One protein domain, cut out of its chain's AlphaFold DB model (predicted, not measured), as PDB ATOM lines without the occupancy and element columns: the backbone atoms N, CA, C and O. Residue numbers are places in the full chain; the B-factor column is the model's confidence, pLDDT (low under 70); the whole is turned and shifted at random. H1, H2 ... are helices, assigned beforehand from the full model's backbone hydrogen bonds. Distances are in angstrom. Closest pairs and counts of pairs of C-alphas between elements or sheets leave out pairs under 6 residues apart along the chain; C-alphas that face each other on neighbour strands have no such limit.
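AT A GLANCE: This is residues 37 to 161 of the 285 residues of an uncharacterized protein of Tumebacillus sp. BK434 (UniProt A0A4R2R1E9). Picture a zigzag of roughly aligned helices: H3, H4, H5, H6 and H7 run back and forth, with H4 and H5 in the middle and H7 diverging from H6. The short helices H1 and H2 extend this body at one end, with H2 packed on H4 and H1 packed on H2, far from H7. The printed part has 125 residues with seven named helices, H1 to H7 in chain order, and no named strand; the class is all helix. The whole is compact, with a radius of gyration of the C-alphas of 14.6 A and spans of 42 by 40 by 22 A.

IN THESE COORDINATES: Find C-alpha 37 at (184.303, 220.439, 266.911); from there H1 runs through residues 37 to 44. Read on to H2, residues 56 to 63, and H3, residues 72 to 81, which measures 14.2 A from first to last C-alpha. Next look for H4, residues 86 to 101, 22.4 A long. H5, residues 108 to 128, is the longest helix, 30.4 A from C-alpha 108 at (168.843, 236.919, 295.596) to C-alpha 128. H6 takes residues 135 to 145 and measures 14.9 A; H7 takes residues 148 to 161, 20.4 A, and ends at C-alpha 161 at (199.479, 240.644, 282.360).

HOW THE PARTS SIT: Start at H4, the hub, which touches H2, H3 and H5. H4 and H5 form a helical hairpin at a shallow tilt of 22 degrees; their closest C-alphas, of Arg 86 and Ala 122, are 4.4 A apart. H3 and H4 form another, closest at the C-alphas of Tyr 75 and Leu 92, 4.9 A apart. With residues 87 to 91 alone, H4 only just touches H2, with 3 pairs of C-alphas within 8 A, the closest being Tyr 62 and Ala 88 at 7.4 A. Beyond H2 you find H1, which touches it at a shallow tilt of 33 degrees, only just short of steep; the closest C-alphas, of Val 37 and Leu 56, are 5.0 A apart. On from H5, find the bundle of H5, H6 and H7, up and down, each running against the one before. H5 and H6 touch, closest at the C-alphas of Phe 116 and Tyr 141, 4.9 A apart. H7 touches H6 with residues 148 to 151 alone, closest at the C-alphas of Gly 142 and Thr 148, 5.1 A apart. H4 and H6 are apart, for instance. Every O i to N i+4 pair is within hydrogen-bond range in H1, H2, H3, H4, H5 and H6, and 9 of 10 are in H7.

THE WHOLE: The two C-alphas farthest apart, those of Asp 39 and Gly 146, lie 42.6 A from each other. The printed part has no cut, and the link from H1 to H2, 11 residues, is long. Look for pLDDT under 70 at residues 66 to 69 and 104 to 105; the mean of the printed part is 93.0.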
ATOM      1  N   VAL A  37     184.834 219.162 266.400       95.62
ATOM      2  CA  VAL A  37     184.303 220.439 266.911       95.62
ATOM      3  C   VAL A  37     184.185 221.477 265.798       95.62
ATOM      4  O   VAL A  37     183.161 222.147 265.693       95.62
ATOM      5  N   TRP A  38     185.211 221.607 264.953       93.75
ATOM      6  CA  TRP A  38     185.200 222.593 263.871       93.75
ATOM      7  C   TRP A  38     184.084 222.333 262.857       93.75
ATOM      8  O   TRP A  38     183.381 223.268 262.477       93.75
ATOM      9  N   ASP A  39     183.863 221.069 262.491       94.00
ATOM     10  CA  ASP A  39     182.780 220.679 261.583       94.00
ATOM     11  C   ASP A  39     181.418 221.074 262.167       94.00
ATOM     12  O   ASP A  39     180.613 221.721 261.496       94.00
ATOM     13  N   TYR A  40     181.200 220.782 263.454       94.81
ATOM     14  CA  TYR A  40     179.973 221.160 264.153       94.81
ATOM     15  C   TYR A  40     179.779 222.683 264.220       94.81
ATOM     16  O   TYR A  40     178.681 223.171 263.946       94.81
ATOM     17  N   VAL A  41     180.838 223.445 264.534       92.25
ATOM     18  CA  VAL A  41     180.821 224.920 264.566       92.25
ATOM     19  C   VAL A  41     180.416 225.497 263.210       92.25
ATOM     20  O   VAL A  41     179.592 226.410 263.164       92.25
ATOM     21  N   GLN A  42     180.972 224.973 262.113       91.50
ATOM     22  CA  GLN A  42     180.661 225.433 260.758       91.50
ATOM     23  C   GLN A  42     179.223 225.096 260.355       91.50
ATOM     24  O   GLN A  42     178.520 225.944 259.802       91.50
ATOM     25  N   GLU A  43     178.766 223.882 260.670       93.88
ATOM     26  CA  GLU A  43     177.407 223.427 260.372       93.88
ATOM     27  C   GLU A  43     176.347 224.248 261.123       93.88
ATOM     28  O   GLU A  43     175.351 224.669 260.534       93.88
ATOM     29  N   HIS A  44     176.587 224.541 262.406       90.81
ATOM     30  CA  HIS A  44     175.606 225.173 263.296       90.81
ATOM     31  C   HIS A  44     175.810 226.684 263.469       90.81
ATOM     32  O   HIS A  44     175.012 227.339 264.136       90.81
ATOM     33  N   ARG A  45     176.857 227.252 262.852       87.94
ATOM     34  CA  ARG A  45     177.195 228.686 262.877       87.94
ATOM     35  C   ARG A  45     177.225 229.262 264.294       87.94
ATOM     36  O   ARG A  45     176.605 230.293 264.564       87.94
ATOM     37  N   LEU A  46     177.933 228.589 265.202       85.94
ATOM     38  CA  LEU A  46     178.073 229.066 266.579       85.94
ATOM     39  C   LEU A  46     178.710 230.466 266.594       85.94
ATOM     40  O   LEU A  46     179.747 230.690 265.974       85.94
ATOM     41  N   ALA A  47     178.066 231.407 267.291       79.69
ATOM     42  CA  ALA A  47     178.503 232.804 267.344       79.69
ATOM     43  C   ALA A  47     179.754 233.010 268.216       79.69
ATOM     44  O   ALA A  47     180.566 233.886 267.926       79.69
ATOM     45  N   ASP A  48     179.908 232.202 269.268       84.62
ATOM     46  CA  ASP A  48     181.092 232.159 270.126       84.62
ATOM     47  C   ASP A  48     181.830 230.842 269.873       84.62
ATOM     48  O   ASP A  48     181.223 229.766 269.860       84.62
ATOM     49  N   LEU A  49     183.134 230.934 269.607       90.50
ATOM     50  CA  LEU A  49     183.942 229.767 269.274       90.50
ATOM     51  C   LEU A  49     184.276 228.972 270.544       90.50
ATOM     52  O   LEU A  49     184.771 229.578 271.505       90.50
ATOM     53  N   PRO A  50     184.104 227.632 270.527       93.56
ATOM     54  CA  PRO A  50     184.574 226.741 271.583       93.56
ATOM     55  C   PRO A  50     186.033 227.006 271.946       93.56
ATOM     56  O   PRO A  50     186.843 227.386 271.092       93.56
ATOM     57  N   ASP A  51     186.373 226.799 273.211       93.94
ATOM     58  CA  ASP A  51     187.777 226.822 273.602       93.94
ATOM     59  C   ASP A  51     188.478 225.516 273.172       93.94
ATOM     60  O   ASP A  51     187.834 224.467 273.065       93.94
ATOM     61  N   PRO A  52     189.803 225.541 272.924       93.88
ATOM     62  CA  PRO A  52     190.573 224.375 272.474       93.88
ATOM     63  C   PRO A  52     190.417 223.099 273.309       93.88
ATOM     64  O   PRO A  52     190.699 222.009 272.820       93.88
ATOM     65  N   ASN A  53     190.012 223.218 274.573       94.50
ATOM     66  CA  ASN A  53     189.847 222.105 275.503       94.50
ATOM     67  C   ASN A  53     188.433 221.497 275.522       94.50
ATOM     68  O   ASN A  53     188.214 220.515 276.231       94.50
ATOM     69  N   GLU A  54     187.471 222.055 274.787       96.12
ATOM     70  CA  GLU A  54     186.071 221.630 274.857       96.12
ATOM     71  C   GLU A  54     185.778 220.499 273.853       96.12
ATOM     72  O   GLU A  54     185.920 220.691 272.643       96.12
ATOM     73  N   PRO A  55     185.386 219.292 274.315       97.25
ATOM     74  CA  PRO A  55     185.121 218.165 273.424       97.25
ATOM     75  C   PRO A  55     183.805 218.343 272.665       97.25
ATOM     76  O   PRO A  55     182.874 218.979 273.157       97.25
ATOM     77  N   LEU A  56     183.685 217.686 271.505       96.81
ATOM     78  CA  LEU A  56     182.487 217.743 270.658       96.81
ATOM     79  C   LEU A  56     181.187 217.468 271.429       96.81
ATOM     80  O   LEU A  56     180.215 218.188 271.239       96.81
ATOM     81  N   GLU A  57     181.179 216.478 272.327       96.75
ATOM     82  CA  GLU A  57     179.996 216.144 273.133       96.75
ATOM     83  C   GLU A  57     179.495 217.346 273.955       96.75
ATOM     84  O   GLU A  57     178.296 217.608 274.025       96.75
ATOM     85  N   LEU A  58     180.411 218.108 274.556       96.50
ATOM     86  CA  LEU A  58     180.079 219.309 275.317       96.50
ATOM     87  C   LEU A  58     179.592 220.430 274.393       96.50
ATOM     88  O   LEU A  58     178.580 221.064 274.692       96.50
ATOM     89  N   VAL A  59     180.286 220.652 273.274       96.44
ATOM     90  CA  VAL A  59     179.920 221.691 272.298       96.44
ATOM     91  C   VAL A  59     178.520 221.445 271.738       96.44
ATOM     92  O   VAL A  59     177.715 222.367 271.647       96.44
ATOM     93  N   GLN A  60     178.186 220.187 271.453       95.00
ATOM     94  CA  GLN A  60     176.838 219.773 271.070       95.00
ATOM     95  C   GLN A  60     175.825 219.983 272.199       95.00
ATOM     96  O   GLN A  60     174.691 220.389 271.938       95.00
ATOM     97  N   ALA A  61     176.203 219.717 273.451       93.06
ATOM     98  CA  ALA A  61     175.304 219.876 274.588       93.06
ATOM     99  C   ALA A  61     174.849 221.337 274.750       93.06
ATOM    100  O   ALA A  61     173.644 221.597 274.796       93.06
ATOM    101  N   TYR A  62     175.776 222.300 274.794       91.38
ATOM    102  CA  TYR A  62     175.387 223.708 274.933       91.38
ATOM    103  C   TYR A  62     174.927 224.337 273.608       91.38
ATOM    104  O   TYR A  62     174.027 225.172 273.628       91.38
ATOM    105  N   GLY A  63     175.463 223.913 272.456       89.06
ATOM    106  CA  GLY A  63     175.093 224.440 271.133       89.06
ATOM    107  C   GLY A  63     173.629 224.195 270.758       89.06
ATOM    108  O   GLY A  63     173.024 224.999 270.054       89.06
ATOM    109  N   ASN A  64     173.028 223.132 271.299       84.25
ATOM    110  CA  ASN A  64     171.613 222.804 271.110       84.25
ATOM    111  C   ASN A  64     170.682 223.421 272.170       84.25
ATOM    112  O   ASN A  64     169.478 223.159 272.165       84.25
ATOM    113  N   THR A  65     171.211 224.214 273.105       80.81
ATOM    114  CA  THR A  65     170.409 224.817 274.175       80.81
ATOM    115  C   THR A  65     169.827 226.157 273.709       80.81
ATOM    116  O   THR A  65     170.589 227.061 273.365       80.81
ATOM    117  N   PRO A  66     168.492 226.351 273.724       68.56
ATOM    118  CA  PRO A  66     167.895 227.638 273.383       68.56
ATOM    119  C   PRO A  66     168.381 228.751 274.317       68.56
ATOM    120  O   PRO A  66     168.409 228.578 275.543       68.56
ATOM    121  N   ALA A  67     168.706 229.908 273.738       61.12
ATOM    122  CA  ALA A  67     169.075 231.100 274.493       61.12
ATOM    123  C   ALA A  67     167.968 231.491 275.491       61.12
ATOM    124  O   ALA A  67     166.781 231.437 275.171       61.12
ATOM    125  N   GLY A  68     168.361 231.886 276.706       55.66
ATOM    126  CA  GLY A  68     167.435 232.393 277.727       55.66
ATOM    127  C   GLY A  68     166.576 231.337 278.432       55.66
ATOM    128  O   GLY A  68     165.623 231.700 279.118       55.66
ATOM    129  N   SER A  69     166.880 230.044 278.288       61.75
ATOM    130  CA  SER A  69     166.177 228.998 279.035       61.75
ATOM    131  C   SER A  69     166.715 228.852 280.471       61.75
ATOM    132  O   SER A  69     167.929 228.838 280.699       61.75
ATOM    133  N   ASP A  70     165.808 228.742 281.451       72.19
ATOM    134  CA  ASP A  70     166.141 228.341 282.825       72.19
ATOM    135  C   ASP A  70     166.610 226.879 282.802       72.19
ATOM    136  O   ASP A  70     165.827 225.931 282.680       72.19
ATOM    137  N   LYS A  71     167.932 226.723 282.769       87.69
ATOM    138  CA  LYS A  71     168.656 225.460 282.600       87.69
ATOM    139  C   LYS A  71     169.748 225.330 283.647       87.69
ATOM    140  O   LYS A  71     170.787 224.726 283.388       87.69
ATOM    141  N   VAL A  72     169.511 225.886 284.834       91.88
ATOM    142  CA  VAL A  72     170.495 225.897 285.916       91.88
ATOM    143  C   VAL A  72     170.985 224.481 286.223       91.88
ATOM    144  O   VAL A  72     172.190 224.253 286.225       91.88
ATOM    145  N   ASP A  73     170.090 223.504 286.377       92.88
ATOM    146  CA  ASP A  73     170.493 222.122 286.686       92.88
ATOM    147  C   ASP A  73     171.262 221.447 285.542       92.88
ATOM    148  O   ASP A  73     172.210 220.699 285.783       92.88
ATOM    149  N   PHE A  74     170.911 221.756 284.293       94.06
ATOM    150  CA  PHE A  74     171.638 221.273 283.120       94.06
ATOM    151  C   PHE A  74     173.065 221.832 283.083       94.06
ATOM    152  O   PHE A  74     174.021 221.067 282.960       94.06
ATOM    153  N   TYR A  75     173.235 223.144 283.259       95.75
ATOM    154  CA  TYR A  75     174.565 223.749 283.267       95.75
ATOM    155  C   TYR A  75     175.373 223.393 284.518       95.75
ATOM    156  O   TYR A  75     176.581 223.211 284.411       95.75
ATOM    157  N   ARG A  76     174.738 223.184 285.679       96.75
ATOM    158  CA  ARG A  76     175.407 222.602 286.856       96.75
ATOM    159  C   ARG A  76     175.959 221.215 286.539       96.75
ATOM    160  O   ARG A  76     177.113 220.940 286.858       96.75
ATOM    161  N   ALA A  77     175.181 220.362 285.871       96.50
ATOM    162  CA  ALA A  77     175.652 219.045 285.446       96.50
ATOM    163  C   ALA A  77     176.822 219.143 284.449       96.50
ATOM    164  O   ALA A  77     177.790 218.391 284.574       96.50
ATOM    165  N   LEU A  78     176.778 220.096 283.509       96.81
ATOM    166  CA  LEU A  78     177.896 220.346 282.596       96.81
ATOM    167  C   LEU A  78     179.144 220.847 283.321       96.81
ATOM    168  O   LEU A  78     180.220 220.346 283.030       96.81
ATOM    169  N   VAL A  79     179.026 221.767 284.281       98.31
ATOM    170  CA  VAL A  79     180.165 222.256 285.078       98.31
ATOM    171  C   VAL A  79     180.794 221.129 285.901       98.31
ATOM    172  O   VAL A  79     182.013 221.048 285.996       98.31
ATOM    173  N   VAL A  80     179.988 220.223 286.462       98.06
ATOM    174  CA  VAL A  80     180.508 219.045 287.176       98.06
ATOM    175  C   VAL A  80     181.259 218.108 286.228       98.06
ATOM    176  O   VAL A  80     182.326 217.610 286.581       98.06
ATOM    177  N   LYS A  81     180.716 217.857 285.030       98.06
ATOM    178  CA  LYS A  81     181.332 216.953 284.045       98.06
ATOM    179  C   LYS A  81     182.553 217.575 283.352       98.06
ATOM    180  O   LYS A  81     183.500 216.859 283.038       98.06
ATOM    181  N   TYR A  82     182.533 218.885 283.127       98.00
ATOM    182  CA  TYR A  82     183.522 219.650 282.369       98.00
ATOM    183  C   TYR A  82     183.920 220.927 283.133       98.00
ATOM    184  O   TYR A  82     183.577 222.035 282.713       98.00
ATOM    185  N   PRO A  83     184.651 220.802 284.257       97.94
ATOM    186  CA  PRO A  83     184.964 221.938 285.129       97.94
ATOM    187  C   PRO A  83     185.842 223.007 284.467       97.94
ATOM    188  O   PRO A  83     185.790 224.166 284.875       97.94
ATOM    189  N   ASP A  84     186.593 222.638 283.427       97.25
ATOM    190  CA  ASP A  84     187.465 223.542 282.670       97.25
ATOM    191  C   ASP A  84     186.778 224.141 281.429       97.25
ATOM    192  O   ASP A  84     187.429 224.794 280.615       97.25
ATOM    193  N   SER A  85     185.468 223.934 281.250       97.81
ATOM    194  CA  SER A  85     184.717 224.544 280.148       97.81
ATOM    195  C   SER A  85     184.271 225.958 280.491       97.81
ATOM    196  O   SER A  85     183.412 226.175 281.351       97.81
ATOM    197  N   ARG A  86     184.778 226.929 279.731       97.31
ATOM    198  CA  ARG A  86     184.297 228.309 279.785       97.31
ATOM    199  C   ARG A  86     182.803 228.395 279.486       97.31
ATOM    200  O   ARG A  86     182.091 229.085 280.216       97.31
ATOM    201  N   HIS A  87     182.326 227.710 278.443       95.69
ATOM    202  CA  HIS A  87     180.927 227.795 278.019       95.69
ATOM    203  C   HIS A  87     179.963 227.163 279.024       95.69
ATOM    204  O   HIS A  87     178.863 227.682 279.206       95.69
ATOM    205  N   ALA A  88     180.362 226.098 279.727       96.62
ATOM    206  CA  ALA A  88     179.549 225.522 280.794       96.62
ATOM    207  C   ALA A  88     179.353 226.521 281.947       96.62
ATOM    208  O   ALA A  88     178.223 226.736 282.389       96.62
ATOM    209  N   HIS A  89     180.430 227.183 282.391       98.19
ATOM    210  CA  HIS A  89     180.363 228.211 283.438       98.19
ATOM    211  C   HIS A  89     179.600 229.462 282.989       98.19
ATOM    212  O   HIS A  89     178.762 229.968 283.734       98.19
ATOM    213  N   GLN A  90     179.826 229.947 281.765       96.12
ATOM    214  CA  GLN A  90     179.059 231.064 281.201       96.12
ATOM    215  C   GLN A  90     177.568 230.723 281.112       96.12
ATOM    216  O   GLN A  90     176.723 231.533 281.495       96.12
ATOM    217  N   GLY A  91     177.234 229.538 280.604       94.56
ATOM    218  CA  GLY A  91     175.857 229.080 280.490       94.56
ATOM    219  C   GLY A  91     175.171 228.984 281.850       94.56
ATOM    220  O   GLY A  91     174.050 229.470 281.998       94.56
ATOM    221  N   LEU A  92     175.879 228.478 282.871       96.06
ATOM    222  CA  LEU A  92     175.398 228.480 284.253       96.06
ATOM    223  C   LEU A  92     175.104 229.902 284.743       96.06
ATOM    224  O   LEU A  92     174.013 230.154 285.254       96.06
ATOM    225  N   ALA A  93     176.047 230.830 284.558       96.06
ATOM    226  CA  ALA A  93     175.874 232.222 284.955       96.06
ATOM    227  C   ALA A  93     174.637 232.838 284.283       96.06
ATOM    228  O   ALA A  93     173.774 233.380 284.967       96.06
ATOM    229  N   ASN A  94     174.494 232.677 282.965       93.69
ATOM    230  CA  ASN A  94     173.371 233.218 282.198       93.69
ATOM    231  C   ASN A  94     172.017 232.615 282.619       93.69
ATOM    232  O   ASN A  94     171.027 233.339 282.719       93.69
ATOM    233  N   SER A  95     171.949 231.308 282.897       92.62
ATOM    234  CA  SER A  95     170.717 230.680 283.397       92.62
ATOM    235  C   SER A  95     170.352 231.174 284.801       92.62
ATOM    236  O   SER A  95     169.187 231.477 285.051       92.62
ATOM    237  N   LEU A  96     171.333 231.333 285.695       93.19
ATOM    238  CA  LEU A  96     171.108 231.900 287.027       93.19
ATOM    239  C   LEU A  96     170.661 233.372 286.955       93.19
ATOM    240  O   LEU A  96     169.791 233.788 287.720       93.19
ATOM    241  N   GLN A  97     171.201 234.157 286.017       92.75
ATOM    242  CA  GLN A  97     170.731 235.521 285.757       92.75
ATOM    243  C   GLN A  97     169.270 235.549 285.311       92.75
ATOM    244  O   GLN A  97     168.496 236.368 285.806       92.75
ATOM    245  N   ALA A  98     168.881 234.657 284.395       90.56
ATOM    246  CA  ALA A  98     167.498 234.550 283.945       90.56
ATOM    247  C   ALA A  98     166.560 234.193 285.112       90.56
ATOM    248  O   ALA A  98     165.505 234.813 285.259       90.56
ATOM    249  N   GLN A  99     166.974 233.272 285.993       89.88
ATOM    250  CA  GLN A  99     166.232 232.926 287.211       89.88
ATOM    251  C   GLN A  99     166.092 234.128 288.163       89.88
ATOM    252  O   GLN A  99     164.994 234.396 288.663       89.88
ATOM    253  N   LEU A 100     167.176 234.881 288.384       90.69
ATOM    254  CA  LEU A 100     167.171 236.091 289.210       90.69
ATOM    255  C   LEU A 100     166.238 237.168 288.629       90.69
ATOM    256  O   LEU A 100     165.444 237.759 289.360       90.69
ATOM    257  N   ALA A 101     166.293 237.398 287.314       89.31
ATOM    258  CA  ALA A 101     165.466 238.382 286.615       89.31
ATOM    259  C   ALA A 101     163.973 238.015 286.615       89.31
ATOM    260  O   ALA A 101     163.121 238.896 286.747       89.31
ATOM    261  N   ALA A 102     163.652 236.720 286.529       87.31
ATOM    262  CA  ALA A 102     162.285 236.214 286.642       87.31
ATOM    263  C   ALA A 102     161.695 236.378 288.058       87.31
ATOM    264  O   ALA A 102     160.495 236.182 288.247       87.31
ATOM    265  N   GLY A 103     162.514 236.736 289.056       80.31
ATOM    266  CA  GLY A 103     162.094 236.813 290.457       80.31
ATOM    267  C   GLY A 103     161.709 235.450 291.037       80.31
ATOM    268  O   GLY A 103     160.918 235.393 291.978       80.31
ATOM    269  N   GLY A 104     162.216 234.364 290.440       65.44
ATOM    270  CA  GLY A 104     161.934 232.986 290.840       65.44
ATOM    271  C   GLY A 104     162.540 232.603 292.196       65.44
ATOM    272  O   GLY A 104     163.266 233.371 292.823       65.44
ATOM    273  N   HIS A 105     162.216 231.391 292.657       61.06
ATOM    274  CA  HIS A 105     162.558 230.863 293.983       61.06
ATOM    275  C   HIS A 105     164.062 230.942 294.307       61.06
ATOM    276  O   HIS A 105     164.883 230.387 293.578       61.06
ATOM    277  N   GLY A 106     164.410 231.573 295.433       72.31
ATOM    278  CA  GLY A 106     165.772 231.617 295.973       72.31
ATOM    279  C   GLY A 106     166.062 232.898 296.758       72.31
ATOM    280  O   GLY A 106     165.292 233.855 296.711       72.31
ATOM    281  N   ASP A 107     167.176 232.911 297.488       88.81
ATOM    282  CA  ASP A 107     167.737 234.134 298.068       88.81
ATOM    283  C   ASP A 107     168.518 234.887 296.969       88.81
ATOM    284  O   ASP A 107     169.508 234.343 296.464       88.81
ATOM    285  N   PRO A 108     168.123 236.121 296.588       91.25
ATOM    286  CA  PRO A 108     168.843 236.919 295.596       91.25
ATOM    287  C   PRO A 108     170.331 237.088 295.915       91.25
ATOM    288  O   PRO A 108     171.155 237.122 295.003       91.25
ATOM    289  N   GLN A 109     170.697 237.155 297.197       92.94
ATOM    290  CA  GLN A 109     172.093 237.270 297.601       92.94
ATOM    291  C   GLN A 109     172.878 235.996 297.288       92.94
ATOM    292  O   GLN A 109     174.026 236.068 296.850       92.94
ATOM    293  N   LEU A 110     172.266 234.830 297.508       93.44
ATOM    294  CA  LEU A 110     172.875 233.542 297.192       93.44
ATOM    295  C   LEU A 110     173.025 233.371 295.677       93.44
ATOM    296  O   LEU A 110     174.106 233.015 295.214       93.44
ATOM    297  N   LEU A 111     171.987 233.718 294.911       94.19
ATOM    298  CA  LEU A 111     172.041 233.698 293.449       94.19
ATOM    299  C   LEU A 111     173.148 234.615 292.916       94.19
ATOM    300  O   LEU A 111     173.945 234.182 292.091       94.19
ATOM    301  N   ASN A 112     173.272 235.840 293.435       96.56
ATOM    302  CA  ASN A 112     174.354 236.748 293.044       96.56
ATOM    303  C   ASN A 112     175.746 236.148 293.303       96.56
ATOM    304  O   ASN A 112     176.638 236.307 292.470       96.56
ATOM    305  N   LYS A 113     175.939 235.436 294.424       98.06
ATOM    306  CA  LYS A 113     177.201 234.735 294.722       98.06
ATOM    307  C   LYS A 113     177.482 233.614 293.723       98.06
ATOM    308  O   LYS A 113     178.611 233.496 293.251       98.06
ATOM    309  N   GLU A 114     176.480 232.807 293.385       97.38
ATOM    310  CA  GLU A 114     176.638 231.732 292.398       97.38
ATOM    311  C   GLU A 114     176.951 232.286 291.000       97.38
ATOM    312  O   GLU A 114     177.892 231.818 290.357       97.38
ATOM    313  N   ILE A 115     176.241 233.335 290.565       97.81
ATOM    314  CA  ILE A 115     176.497 234.012 289.283       97.81
ATOM    315  C   ILE A 115     177.922 234.575 289.250       97.81
ATOM    316  O   ILE A 115     178.640 234.385 288.268       97.81
ATOM    317  N   PHE A 116     178.355 235.228 290.333       98.69
ATOM    318  CA  PHE A 116     179.718 235.741 290.459       98.69
ATOM    319  C   PHE A 116     180.762 234.637 290.272       98.69
ATOM    320  O   PHE A 116     181.684 234.795 289.473       98.69
ATOM    321  N   HIS A 117     180.627 233.514 290.981       98.81
ATOM    322  CA  HIS A 117     181.599 232.427 290.895       98.81
ATOM    323  C   HIS A 117     181.626 231.772 289.512       98.81
ATOM    324  O   HIS A 117     182.712 231.462 289.021       98.81
ATOM    325  N   ALA A 118     180.470 231.629 288.863       98.62
ATOM    326  CA  ALA A 118     180.380 231.113 287.503       98.62
ATOM    327  C   ALA A 118     181.087 232.042 286.494       98.62
ATOM    328  O   ALA A 118     181.946 231.586 285.738       98.62
ATOM    329  N   TYR A 119     180.844 233.360 286.525       98.75
ATOM    330  CA  TYR A 119     181.586 234.288 285.658       98.75
ATOM    331  C   TYR A 119     183.070 234.376 285.990       98.75
ATOM    332  O   TYR A 119     183.885 234.475 285.077       98.75
ATOM    333  N   LEU A 120     183.446 234.319 287.269       98.81
ATOM    334  CA  LEU A 120     184.851 234.326 287.663       98.81
ATOM    335  C   LEU A 120     185.585 233.095 287.114       98.81
ATOM    336  O   LEU A 120     186.701 233.228 286.615       98.81
ATOM    337  N   ALA A 121     184.965 231.915 287.170       98.81
ATOM    338  CA  ALA A 121     185.515 230.696 286.584       98.81
ATOM    339  C   ALA A 121     185.623 230.805 285.055       98.81
ATOM    340  O   ALA A 121     186.706 230.600 284.507       98.81
ATOM    341  N   ALA A 122     184.549 231.227 284.377       98.56
ATOM    342  CA  ALA A 122     184.554 231.435 282.928       98.56
ATOM    343  C   ALA A 122     185.623 232.455 282.489       98.56
ATOM    344  O   ALA A 122     186.332 232.230 281.510       98.56
ATOM    345  N   SER A 123     185.784 233.554 283.234       98.56
ATOM    346  CA  SER A 123     186.789 234.593 282.976       98.56
ATOM    347  C   SER A 123     188.213 234.062 283.161       98.56
ATOM    348  O   SER A 123     189.082 234.318 282.327       98.56
ATOM    349  N   LYS A 124     188.457 233.258 284.205       98.50
ATOM    350  CA  LYS A 124     189.752 232.600 284.435       98.50
ATOM    351  C   LYS A 124     190.122 231.630 283.318       98.50
ATOM    352  O   LYS A 124     191.261 231.655 282.864       98.50
ATOM    353  N   ILE A 125     189.173 230.816 282.857       98.19
ATOM    354  CA  ILE A 125     189.392 229.875 281.750       98.19
ATOM    355  C   ILE A 125     189.647 230.645 280.449       98.19
ATOM    356  O   ILE A 125     190.646 230.402 279.779       98.19
ATOM    357  N   ALA A 126     188.826 231.655 280.138       96.06
ATOM    358  CA  ALA A 126     189.033 232.534 278.984       96.06
ATOM    359  C   ALA A 126     190.453 233.131 278.957       96.06
ATOM    360  O   ALA A 126     191.116 233.135 277.917       96.06
ATOM    361  N   GLN A 127     190.945 233.573 280.117       96.19
ATOM    362  CA  GLN A 127     192.279 234.146 280.268       96.19
ATOM    363  C   GLN A 127     193.386 233.131 279.930       96.19
ATOM    364  O   GLN A 127     194.397 233.521 279.338       96.19
ATOM    365  N   GLN A 128     193.216 231.841 280.242       95.38
ATOM    366  CA  GLN A 128     194.182 230.796 279.865       95.38
ATOM    367  C   GLN A 128     194.355 230.696 278.343       95.38
ATOM    368  O   GLN A 128     195.451 230.401 277.871       95.38
ATOM    369  N   PHE A 129     193.311 231.032 277.584       92.88
ATOM    370  CA  PHE A 129     193.317 231.090 276.121       92.88
ATOM    371  C   PHE A 129     193.565 232.502 275.565       92.88
ATOM    372  O   PHE A 129     193.263 232.779 274.406       92.88
ATOM    373  N   GLY A 130     194.104 233.414 276.383       92.00
ATOM    374  CA  GLY A 130     194.463 234.773 275.967       92.00
ATOM    375  C   GLY A 130     193.274 235.713 275.754       92.00
ATOM    376  O   GLY A 130     193.454 236.808 275.226       92.00
ATOM    377  N   LYS A 131     192.064 235.321 276.168       92.94
ATOM    378  CA  LYS A 131     190.850 236.131 276.034       92.94
ATOM    379  C   LYS A 131     190.537 236.844 277.354       92.94
ATOM    380  O   LYS A 131     190.581 236.240 278.421       92.94
ATOM    381  N   THR A 132     190.154 238.117 277.287       95.62
ATOM    382  CA  THR A 132     189.641 238.870 278.447       95.62
ATOM    383  C   THR A 132     188.132 239.018 278.300       95.62
ATOM    384  O   THR A 132     187.666 239.849 277.528       95.62
ATOM    385  N   MET A 133     187.368 238.175 278.996       95.31
ATOM    386  CA  MET A 133     185.906 238.099 278.867       95.31
ATOM    387  C   MET A 133     185.225 238.011 280.235       95.31
ATOM    388  O   MET A 133     185.853 237.640 281.230       95.31
ATOM    389  N   TYR A 134     183.935 238.360 280.265       97.25
ATOM    390  CA  TYR A 134     183.037 238.303 281.432       97.25
ATOM    391  C   TYR A 134     183.453 239.145 282.645       97.25
ATOM    392  O   TYR A 134     182.955 238.946 283.754       97.25
ATOM    393  N   ILE A 135     184.388 240.076 282.462       97.69
ATOM    394  CA  ILE A 135     184.883 240.959 283.526       97.69
ATOM    395  C   ILE A 135     183.802 241.924 284.036       97.69
ATOM    396  O   ILE A 135     183.828 242.319 285.200       97.69
ATOM    397  N   ASP A 136     182.824 242.243 283.193       97.12
ATOM    398  CA  ASP A 136     181.603 242.971 283.526       97.12
ATOM    399  C   ASP A 136     180.707 242.167 284.477       97.12
ATOM    400  O   ASP A 136     180.279 242.694 285.506       97.12
ATOM    401  N   GLY A 137     180.508 240.876 284.197       97.69
ATOM    402  CA  GLY A 137     179.809 239.943 285.078       97.69
ATOM    403  C   GLY A 137     180.523 239.787 286.423       97.69
ATOM    404  O   GLY A 137     179.890 239.883 287.476       97.69
ATOM    405  N   VAL A 138     181.852 239.638 286.413       98.69
ATOM    406  CA  VAL A 138     182.657 239.582 287.647       98.69
ATOM    407  C   VAL A 138     182.496 240.864 288.471       98.69
ATOM    408  O   VAL A 138     182.274 240.779 289.679       98.69
ATOM    409  N   ARG A 139     182.545 242.047 287.841       98.25
ATOM    410  CA  ARG A 139     182.300 243.332 288.515       98.25
ATOM    411  C   ARG A 139     180.899 243.388 289.119       98.25
ATOM    412  O   ARG A 139     180.756 243.596 290.322       98.25
ATOM    413  N   GLN A 140     179.879 243.243 288.276       97.50
ATOM    414  CA  GLN A 140     178.482 243.476 288.636       97.50
ATOM    415  C   GLN A 140     178.045 242.544 289.766       97.50
ATOM    416  O   GLN A 140     177.513 242.998 290.782       97.50
ATOM    417  N   TYR A 141     178.300 241.244 289.615       97.88
ATOM    418  CA  TYR A 141     177.886 240.261 290.609       97.88
ATOM    419  C   TYR A 141     178.836 240.217 291.800       97.88
ATOM    420  O   TYR A 141     178.380 239.936 292.901       97.88
ATOM    421  N   GLY A 142     180.108 240.595 291.641       97.75
ATOM    422  CA  GLY A 142     181.017 240.804 292.767       97.75
ATOM    423  C   GLY A 142     180.513 241.912 293.691       97.75
ATOM    424  O   GLY A 142     180.472 241.733 294.906       97.75
ATOM    425  N   GLN A 143     180.037 243.021 293.124       96.75
ATOM    426  CA  GLN A 143     179.403 244.096 293.885       96.75
ATOM    427  C   GLN A 143     178.090 243.639 294.535       96.75
ATOM    428  O   GLN A 143     177.937 243.768 295.748       96.75
ATOM    429  N   ALA A 144     177.162 243.069 293.761       95.81
ATOM    430  CA  ALA A 144     175.859 242.641 294.276       95.81
ATOM    431  C   ALA A 144     175.975 241.548 295.358       95.81
ATOM    432  O   ALA A 144     175.206 241.520 296.315       95.81
ATOM    433  N   ALA A 145     176.970 240.666 295.241       96.19
ATOM    434  CA  ALA A 145     177.229 239.587 296.187       96.19
ATOM    435  C   ALA A 145     178.028 240.016 297.436       96.19
ATOM    436  O   ALA A 145     178.146 239.219 298.373       96.19
ATOM    437  N   GLY A 146     178.581 241.238 297.462       96.38
ATOM    438  CA  GLY A 146     179.523 241.681 298.496       96.38
ATOM    439  C   GLY A 146     180.886 240.976 298.427       96.38
ATOM    440  O   GLY A 146     181.567 240.847 299.436       96.38
ATOM    441  N   LEU A 147     181.271 240.483 297.248       98.12
ATOM    442  CA  LEU A 147     182.520 239.765 296.964       98.12
ATOM    443  C   LEU A 147     183.532 240.661 296.228       98.12
ATOM    444  O   LEU A 147     184.276 240.213 295.354       98.12
ATOM    445  N   THR A 148     183.553 241.947 296.573       97.19
ATOM    446  CA  THR A 148     184.355 242.967 295.889       97.19
ATOM    447  C   THR A 148     185.856 242.702 295.968       97.19
ATOM    448  O   THR A 148     186.545 242.904 294.974       97.19
ATOM    449  N   GLU A 149     186.359 242.180 297.088       98.00
ATOM    450  CA  GLU A 149     187.777 241.825 297.252       98.00
ATOM    451  C   GLU A 149     188.220 240.735 296.263       98.00
ATOM    452  O   GLU A 149     189.300 240.810 295.681       98.00
ATOM    453  N   GLN A 150     187.365 239.737 296.005       98.56
ATOM    454  CA  GLN A 150     187.668 238.680 295.036       98.56
ATOM    455  C   GLN A 150     187.658 239.211 293.598       98.56
ATOM    456  O   GLN A 150     188.497 238.810 292.790       98.56
ATOM    457  N   ALA A 151     186.729 240.118 293.279       98.50
ATOM    458  CA  ALA A 151     186.698 240.792 291.984       98.50
ATOM    459  C   ALA A 151     187.948 241.669 291.771       98.50
ATOM    460  O   ALA A 151     188.563 241.602 290.710       98.50
ATOM    461  N   GLN A 152     188.370 242.423 292.794       98.38
ATOM    462  CA  GLN A 152     189.598 243.230 292.766       98.38
ATOM    463  C   GLN A 152     190.837 242.365 292.544       98.38
ATOM    464  O   GLN A 152     191.591 242.618 291.610       98.38
ATOM    465  N   ALA A 153     190.988 241.288 293.319       98.56
ATOM    466  CA  ALA A 153     192.106 240.362 293.160       98.56
ATOM    467  C   ALA A 153     192.163 239.755 291.748       98.56
ATOM    468  O   ALA A 153     193.247 239.481 291.231       98.56
ATOM    469  N   TRP A 154     191.010 239.542 291.106       98.62
ATOM    470  CA  TRP A 154     190.970 239.093 289.719       98.62
ATOM    471  C   TRP A 154     191.408 240.179 288.732       98.62
ATOM    472  O   TRP A 154     192.215 239.907 287.844       98.62
ATOM    473  N   PHE A 155     190.939 241.417 288.897       98.69
ATOM    474  CA  PHE A 155     191.375 242.533 288.056       98.69
ATOM    475  C   PHE A 155     192.864 242.846 288.218       98.69
ATOM    476  O   PHE A 155     193.528 243.096 287.214       98.69
ATOM    477  N   ASP A 156     193.416 242.737 289.427       98.50
ATOM    478  CA  ASP A 156     194.857 242.856 289.665       98.50
ATOM    479  C   ASP A 156     195.645 241.804 288.862       98.50
ATOM    480  O   ASP A 156     196.650 242.130 288.232       98.50
ATOM    481  N   GLN A 157     195.169 240.553 288.814       98.38
ATOM    482  CA  GLN A 157     195.803 239.488 288.024       98.38
ATOM    483  C   GLN A 157     195.737 239.747 286.515       98.38
ATOM    484  O   GLN A 157     196.707 239.470 285.806       98.38
ATOM    485  N   LEU A 158     194.615 240.270 286.015       98.25
ATOM    486  CA  LEU A 158     194.477 240.634 284.604       98.25
ATOM    487  C   LEU A 158     195.410 241.796 284.237       98.25
ATOM    488  O   LEU A 158     196.147 241.702 283.255       98.25
ATOM    489  N   LEU A 159     195.446 242.849 285.058       97.81
ATOM    490  CA  LEU A 159     196.302 244.016 284.823       97.81
ATOM    491  C   LEU A 159     197.791 243.722 285.020       97.81
ATOM    492  O   LEU A 159     198.619 244.396 284.416       97.81
ATOM    493  N   ALA A 160     198.156 242.707 285.808       97.25
ATOM    494  CA  ALA A 160     199.539 242.243 285.890       97.25
ATOM    495  C   ALA A 160     200.048 241.660 284.557       97.25
ATOM    496  O   ALA A 160     201.254 241.664 284.312       97.25
ATOM    497  N   LYS A 161     199.146 241.159 283.699       95.56
ATOM    498  CA  LYS A 161     199.479 240.644 282.360       95.56
ATOM    499  C   LYS A 161     199.402 241.724 281.289       95.56
ATOM    500  O   LYS A 161     200.250 241.758 280.404       95.56
TER     501      LYS A 161